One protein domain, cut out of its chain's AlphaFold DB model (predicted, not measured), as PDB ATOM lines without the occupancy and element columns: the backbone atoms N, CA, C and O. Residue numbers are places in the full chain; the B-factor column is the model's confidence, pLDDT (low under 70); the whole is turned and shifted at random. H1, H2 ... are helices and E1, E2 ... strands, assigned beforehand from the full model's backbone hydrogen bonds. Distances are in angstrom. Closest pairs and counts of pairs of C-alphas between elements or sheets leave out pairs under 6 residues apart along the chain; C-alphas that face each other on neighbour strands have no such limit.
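Overview. This is residues 516 to 542 and 552 to 565 of the 1003 residues of an uncharacterized protein of Peltaster fructicola (UniProt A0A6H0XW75). A small hairpin of two strands, E1 and E2, makes a compact body together with the short helix H1, which sits close to E2, and the helix H2 sticks out from this body as an arm with residues 558 to 565. A short stretch, residues 552 to 553, pairs with E1 just before the chain runs on into the arm. The printed part has 41 residues, with two named helices and two named strands in the order H1, E1, E2, H2; the sheet has the order E1 - E2 and is antiparallel, and the class is mixed, helices and strands. The whole is only just compact, close to loose, with a radius of gyration of the C-alphas of 10.4 A, and it is elongated, spanning 30 by 19 by 12 A, the arm adding to its length.

Arrangement. The strands E1, residues 529 to 533, and E2, residues 536 to 539, are antiparallel neighbours and form a hairpin, with 148 degrees between their N-to-C directions. C-alphas 531 and 537 face each other at 4.3 A. N 530 and O 538 are within hydrogen-bond range at 2.9 A, and so are N 536 and O 533 at 3.0 A. Residues 529 to 530 of E1 also pair with residues 552 to 553, antiparallel. The helix H1, residues 518 to 521, has its closest C-alphas to E2 at Arg 518 and Arg 536, 6.6 A apart. Its closest C-alphas to E1 are those of Val 521 and Phe 529, 7.0 A apart. The helix H2, residues 556 to 565, is apart from H1 and from E1, and its residues 558 to 565 stand free. In H2 every O i to N i+4 pair is within hydrogen-bond range, while H1 is too short for such a pair and has its one O i to N i+3 pair within range.

Along the chain. E1 begins at C-alpha 529, (69.507, 103.434, 73.603), and measures 12.2 A from first to last C-alpha. E2 measures 10.3 A. H1 measures 5.1 A and begins at C-alpha 518, (71.606, 97.084, 66.344). H2 measures 14.0 A and ends at C-alpha 565, (52.066, 100.712, 85.881).

Size, cuts and confidence. The two C-alphas farthest apart are those of Gln 534 and Glu 565, 30.8 A. Without residues 558 to 565 the body spans 23 by 20 by 10 A. Residues 543 to 551 are not printed, and C-alphas 542 and 552 are 7.7 A apart across this cut, which lies in the link from E2 to H2. Of the links that are printed whole, E1 to E2 is tight and H1 to E1 is short. The mean pLDDT of the printed part is 91.4, that of H2 is 80, and no printed residue is under 70.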
ATOM      1  N   VAL A 516      75.243 103.816  67.043       96.25
ATOM      2  CA  VAL A 516      75.550 102.396  67.177       96.25
ATOM      3  C   VAL A 516      74.544 101.560  66.394       96.25
ATOM      4  O   VAL A 516      73.349 101.871  66.326       96.25
ATOM      5  N   ASP A 517      75.052 100.507  65.765       95.69
ATOM      6  CA  ASP A 517      74.234  99.544  65.039       95.69
ATOM      7  C   ASP A 517      73.524  98.593  66.009       95.69
ATOM      8  O   ASP A 517      73.880  98.471  67.185       95.69
ATOM      9  N   ARG A 518      72.478  97.925  65.516       95.69
ATOM     10  CA  ARG A 518      71.606  97.084  66.344       95.69
ATOM     11  C   ARG A 518      72.370  96.017  67.132       95.69
ATOM     12  O   ARG A 518      72.032  95.787  68.284       95.69
ATOM     13  N   ASP A 519      73.376  95.392  66.535       94.81
ATOM     14  CA  ASP A 519      74.082  94.270  67.162       94.81
ATOM     15  C   ASP A 519      74.899  94.722  68.388       94.81
ATOM     16  O   ASP A 519      75.095  93.947  69.316       94.81
ATOM     17  N   TYR A 520      75.294  96.002  68.446       96.31
ATOM     18  CA  TYR A 520      75.877  96.611  69.645       96.31
ATOM     19  C   TYR A 520      74.818  96.827  70.736       96.31
ATOM     20  O   TYR A 520      75.071  96.526  71.898       96.31
ATOM     21  N   VAL A 521      73.623  97.305  70.370       97.00
ATOM     22  CA  VAL A 521      72.495  97.511  71.302       97.00
ATOM     23  C   VAL A 521      71.989  96.193  71.885       97.00
ATOM     24  O   VAL A 521      71.696  96.117  73.073       97.00
ATOM     25  N   ASP A 522      71.916  95.145  71.065       94.06
ATOM     26  CA  ASP A 522      71.468  93.819  71.494       94.06
ATOM     27  C   ASP A 522      72.568  93.078  72.301       94.06
ATOM     28  O   ASP A 522      72.268  92.073  72.942       94.06
ATOM     29  N   ALA A 523      73.807  93.601  72.328       96.12
ATOM     30  CA  ALA A 523      74.935  93.107  73.129       96.12
ATOM     31  C   ALA A 523      75.208  93.890  74.436       96.12
ATOM     32  O   ALA A 523      75.965  93.393  75.264       96.12
ATOM     33  N   HIS A 524      74.600  95.068  74.631       96.69
ATOM     34  CA  HIS A 524      74.744  95.907  75.838       96.69
ATOM     35  C   HIS A 524      73.367  96.156  76.494       96.69
ATOM     36  O   HIS A 524      72.876  97.289  76.494       96.69
ATOM     37  N   PRO A 525      72.672  95.110  76.991       96.00
ATOM     38  CA  PRO A 525      71.315  95.229  77.537       96.00
ATOM     39  C   PRO A 525      71.206  96.151  78.763       96.00
ATOM     40  O   PRO A 525      70.117  96.646  79.052       96.00
ATOM     41  N   GLU A 526      72.310  96.386  79.475       95.25
ATOM     42  CA  GLU A 526      72.445  97.327  80.590       95.25
ATOM     43  C   GLU A 526      72.479  98.804  80.159       95.25
ATOM     44  O   GLU A 526      72.168  99.692  80.956       95.25
ATOM     45  N   GLU A 527      72.810  99.097  78.900       95.94
ATOM     46  CA  GLU A 527      72.845 100.463  78.387       95.94
ATOM     47  C   GLU A 527      71.503 100.876  77.764       95.94
ATOM     48  O   GLU A 527      70.801 100.101  77.115       95.94
ATOM     49  N   THR A 528      71.121 102.142  77.957       96.31
ATOM     50  CA  THR A 528      69.895 102.690  77.356       96.31
ATOM     51  C   THR A 528      70.188 103.294  75.985       96.31
ATOM     52  O   THR A 528      71.110 104.099  75.850       96.31
ATOM     53  N   PHE A 529      69.379 102.950  74.980       97.25
ATOM     54  CA  PHE A 529      69.507 103.434  73.603       97.25
ATOM     55  C   PHE A 529      68.153 103.792  72.992       97.25
ATOM     56  O   PHE A 529      67.172 103.074  73.183       97.25
ATOM     57  N   HIS A 530      68.106 104.834  72.158       96.50
ATOM     58  CA  HIS A 530      66.922 105.233  71.393       96.50
ATOM     59  C   HIS A 530      67.162 105.195  69.874       96.50
ATOM     60  O   HIS A 530      68.219 105.579  69.371       96.50
ATOM     61  N   HIS A 531      66.169 104.722  69.119       96.31
ATOM     62  CA  HIS A 531      66.263 104.480  67.675       96.31
ATOM     63  C   HIS A 531      66.166 105.775  66.858       96.31
ATOM     64  O   HIS A 531      65.112 106.399  66.785       96.31
ATOM     65  N   ARG A 532      67.250 106.166  66.179       93.88
ATOM     66  CA  ARG A 532      67.330 107.403  65.376       93.88
ATOM     67  C   ARG A 532      66.877 107.237  63.919       93.88
ATOM     68  O   ARG A 532      66.963 108.186  63.141       93.88
ATOM     69  N   GLY A 533      66.366 106.064  63.545       88.38
ATOM     70  CA  GLY A 533      65.972 105.734  62.173       88.38
ATOM     71  C   GLY A 533      67.043 104.958  61.399       88.38
ATOM     72  O   GLY A 533      68.187 104.835  61.828       88.38
ATOM     73  N   GLN A 534      66.659 104.386  60.251       88.94
ATOM     74  CA  GLN A 534      67.541 103.591  59.371       88.94
ATOM     75  C   GLN A 534      68.307 102.448  60.078       88.94
ATOM     76  O   GLN A 534      69.415 102.100  59.688       88.94
ATOM     77  N   GLY A 535      67.723 101.873  61.137       91.75
ATOM     78  CA  GLY A 535      68.342 100.803  61.934       91.75
ATOM     79  C   GLY A 535      69.390 101.267  62.956       91.75
ATOM     80  O   GLY A 535      69.848 100.441  63.739       91.75
ATOM     81  N   ARG A 536      69.720 102.564  62.986       95.44
ATOM     82  CA  ARG A 536      70.718 103.151  63.886       95.44
ATOM     83  C   ARG A 536      70.108 103.578  65.213       95.44
ATOM     84  O   ARG A 536      68.980 104.078  65.268       95.44
ATOM     85  N   TRP A 537      70.894 103.444  66.268       97.19
ATOM     86  CA  TRP A 537      70.528 103.797  67.634       97.19
ATOM     87  C   TRP A 537      71.523 104.812  68.195       97.19
ATOM     88  O   TRP A 537      72.672 104.864  67.769       97.19
ATOM     89  N   ALA A 538      71.085 105.633  69.142       96.06
ATOM     90  CA  ALA A 538      71.949 106.528  69.901       96.06
ATOM     91  C   ALA A 538      71.825 106.204  71.392       96.06
ATOM     92  O   ALA A 538      70.729 105.920  71.875       96.06
ATOM     93  N   LYS A 539      72.952 106.240  72.106       96.75
ATOM     94  CA  LYS A 539      73.025 106.005  73.553       96.75
ATOM     95  C   LYS A 539      72.299 107.107  74.338       96.75
ATOM     96  O   LYS A 539      72.205 108.247  73.882       96.75
ATOM     97  N   GLY A 540      71.795 106.753  75.516       96.00
ATOM     98  CA  GLY A 540      70.988 107.606  76.386       96.00
ATOM     99  C   GLY A 540      69.490 107.579  76.064       96.00
ATOM    100  O   GLY A 540      69.030 106.929  75.121       96.00
ATOM    101  N   LEU A 541      68.718 108.312  76.868       95.06
ATOM    102  CA  LEU A 541      67.282 108.510  76.662       95.06
ATOM    103  C   LEU A 541      66.983 109.382  75.423       95.06
ATOM    104  O   LEU A 541      67.837 110.158  74.984       95.06
ATOM    105  N   PRO A 542      65.754 109.305  74.875       94.62
ATOM    106  CA  PRO A 542      65.235 110.293  73.933       94.62
ATOM    107  C   PRO A 542      65.422 111.735  74.447       94.62
ATOM    108  O   PRO A 542      65.078 112.003  75.599       94.62
ATOM    109  N   VAL A 552      62.857 102.714  72.332       95.19
ATOM    110  CA  VAL A 552      63.935 102.751  73.329       95.19
ATOM    111  C   VAL A 552      64.191 101.324  73.826       95.19
ATOM    112  O   VAL A 552      63.255 100.527  73.915       95.19
ATOM    113  N   ARG A 553      65.451 100.989  74.106       94.81
ATOM    114  CA  ARG A 553      65.915  99.734  74.727       94.81
ATOM    115  C   ARG A 553      66.814 100.065  75.923       94.81
ATOM    116  O   ARG A 553      67.344 101.173  75.967       94.81
ATOM    117  N   GLY A 554      66.968  99.129  76.860       94.19
ATOM    118  CA  GLY A 554      67.752  99.282  78.096       94.19
ATOM    119  C   GLY A 554      66.900  99.388  79.374       94.19
ATOM    120  O   GLY A 554      65.673  99.511  79.287       94.19
ATOM    121  N   PRO A 555      67.525  99.343  80.567       92.06
ATOM    122  CA  PRO A 555      66.839  99.110  81.843       92.06
ATOM    123  C   PRO A 555      65.930 100.264  82.279       92.06
ATOM    124  O   PRO A 555      64.845 100.022  82.797       92.06
ATOM    125  N   VAL A 556      66.293 101.514  81.972       87.00
ATOM    126  CA  VAL A 556      65.497 102.711  82.321       87.00
ATOM    127  C   VAL A 556      64.101 102.690  81.667       87.00
ATOM    128  O   VAL A 556      63.165 103.330  82.143       87.00
ATOM    129  N   VAL A 557      63.920 101.917  80.587       85.00
ATOM    130  CA  VAL A 557      62.609 101.701  79.948       85.00
ATOM    131  C   VAL A 557      61.716 100.777  80.783       85.00
ATOM    132  O   VAL A 557      60.497 100.946  80.768       85.00
ATOM    133  N   LEU A 558      62.300  99.824  81.517       82.06
ATOM    134  CA  LEU A 558      61.579  98.966  82.459       82.06
ATOM    135  C   LEU A 558      61.183  99.770  83.700       82.06
ATOM    136  O   LEU A 558      60.008  99.784  84.042       82.06
ATOM    137  N   GLU A 559      62.097 100.557  84.273       84.06
ATOM    138  CA  GLU A 559      61.795 101.444  85.409       84.06
ATOM    139  C   GLU A 559      60.675 102.450  85.084       84.06
ATOM    140  O   GLU A 559      59.714 102.582  85.841       84.06
ATOM    141  N   GLN A 560      60.731 103.125  83.926       81.12
ATOM    142  CA  GLN A 560      59.643 104.015  83.491       81.12
ATOM    143  C   GLN A 560      58.336 103.269  83.199       81.12
ATOM    144  O   GLN A 560      57.262 103.869  83.284       81.12
ATOM    145  N   ARG A 561      58.397 101.984  82.836       76.94
ATOM    146  CA  ARG A 561      57.207 101.153  82.650       76.94
ATOM    147  C   ARG A 561      56.597 100.772  83.997       76.94
ATOM    148  O   ARG A 561      55.405 100.990  84.170       76.94
ATOM    149  N   GLU A 562      57.396 100.304  84.949       79.00
ATOM    150  CA  GLU A 562      56.956  99.951  86.302       79.00
ATOM    151  C   GLU A 562      56.392 101.168  87.041       79.00
ATOM    152  O   GLU A 562      55.278 101.103  87.551       79.00
ATOM    153  N   GLN A 563      57.073 102.321  87.009       77.56
ATOM    154  CA  GLN A 563      56.542 103.574  87.568       77.56
ATOM    155  C   GLN A 563      55.213 103.981  86.919       77.56
ATOM    156  O   GLN A 563      54.328 104.520  87.583       77.56
ATOM    157  N   ARG A 564      55.042 103.721  85.619       73.00
ATOM    158  CA  ARG A 564      53.799 104.007  84.895       73.00
ATOM    159  C   ARG A 564      52.692 102.997  85.194       73.00
ATOM    160  O   ARG A 564      51.533 103.387  85.191       73.00
ATOM    161  N   GLU A 565      53.022 101.741  85.461       73.50
ATOM    162  CA  GLU A 565      52.066 100.712  85.881       73.50
ATOM    163  C   GLU A 565      51.646 100.921  87.353       73.50
ATOM    164  O   GLU A 565      50.464 100.808  87.658       73.50
TER     165      GLU A 565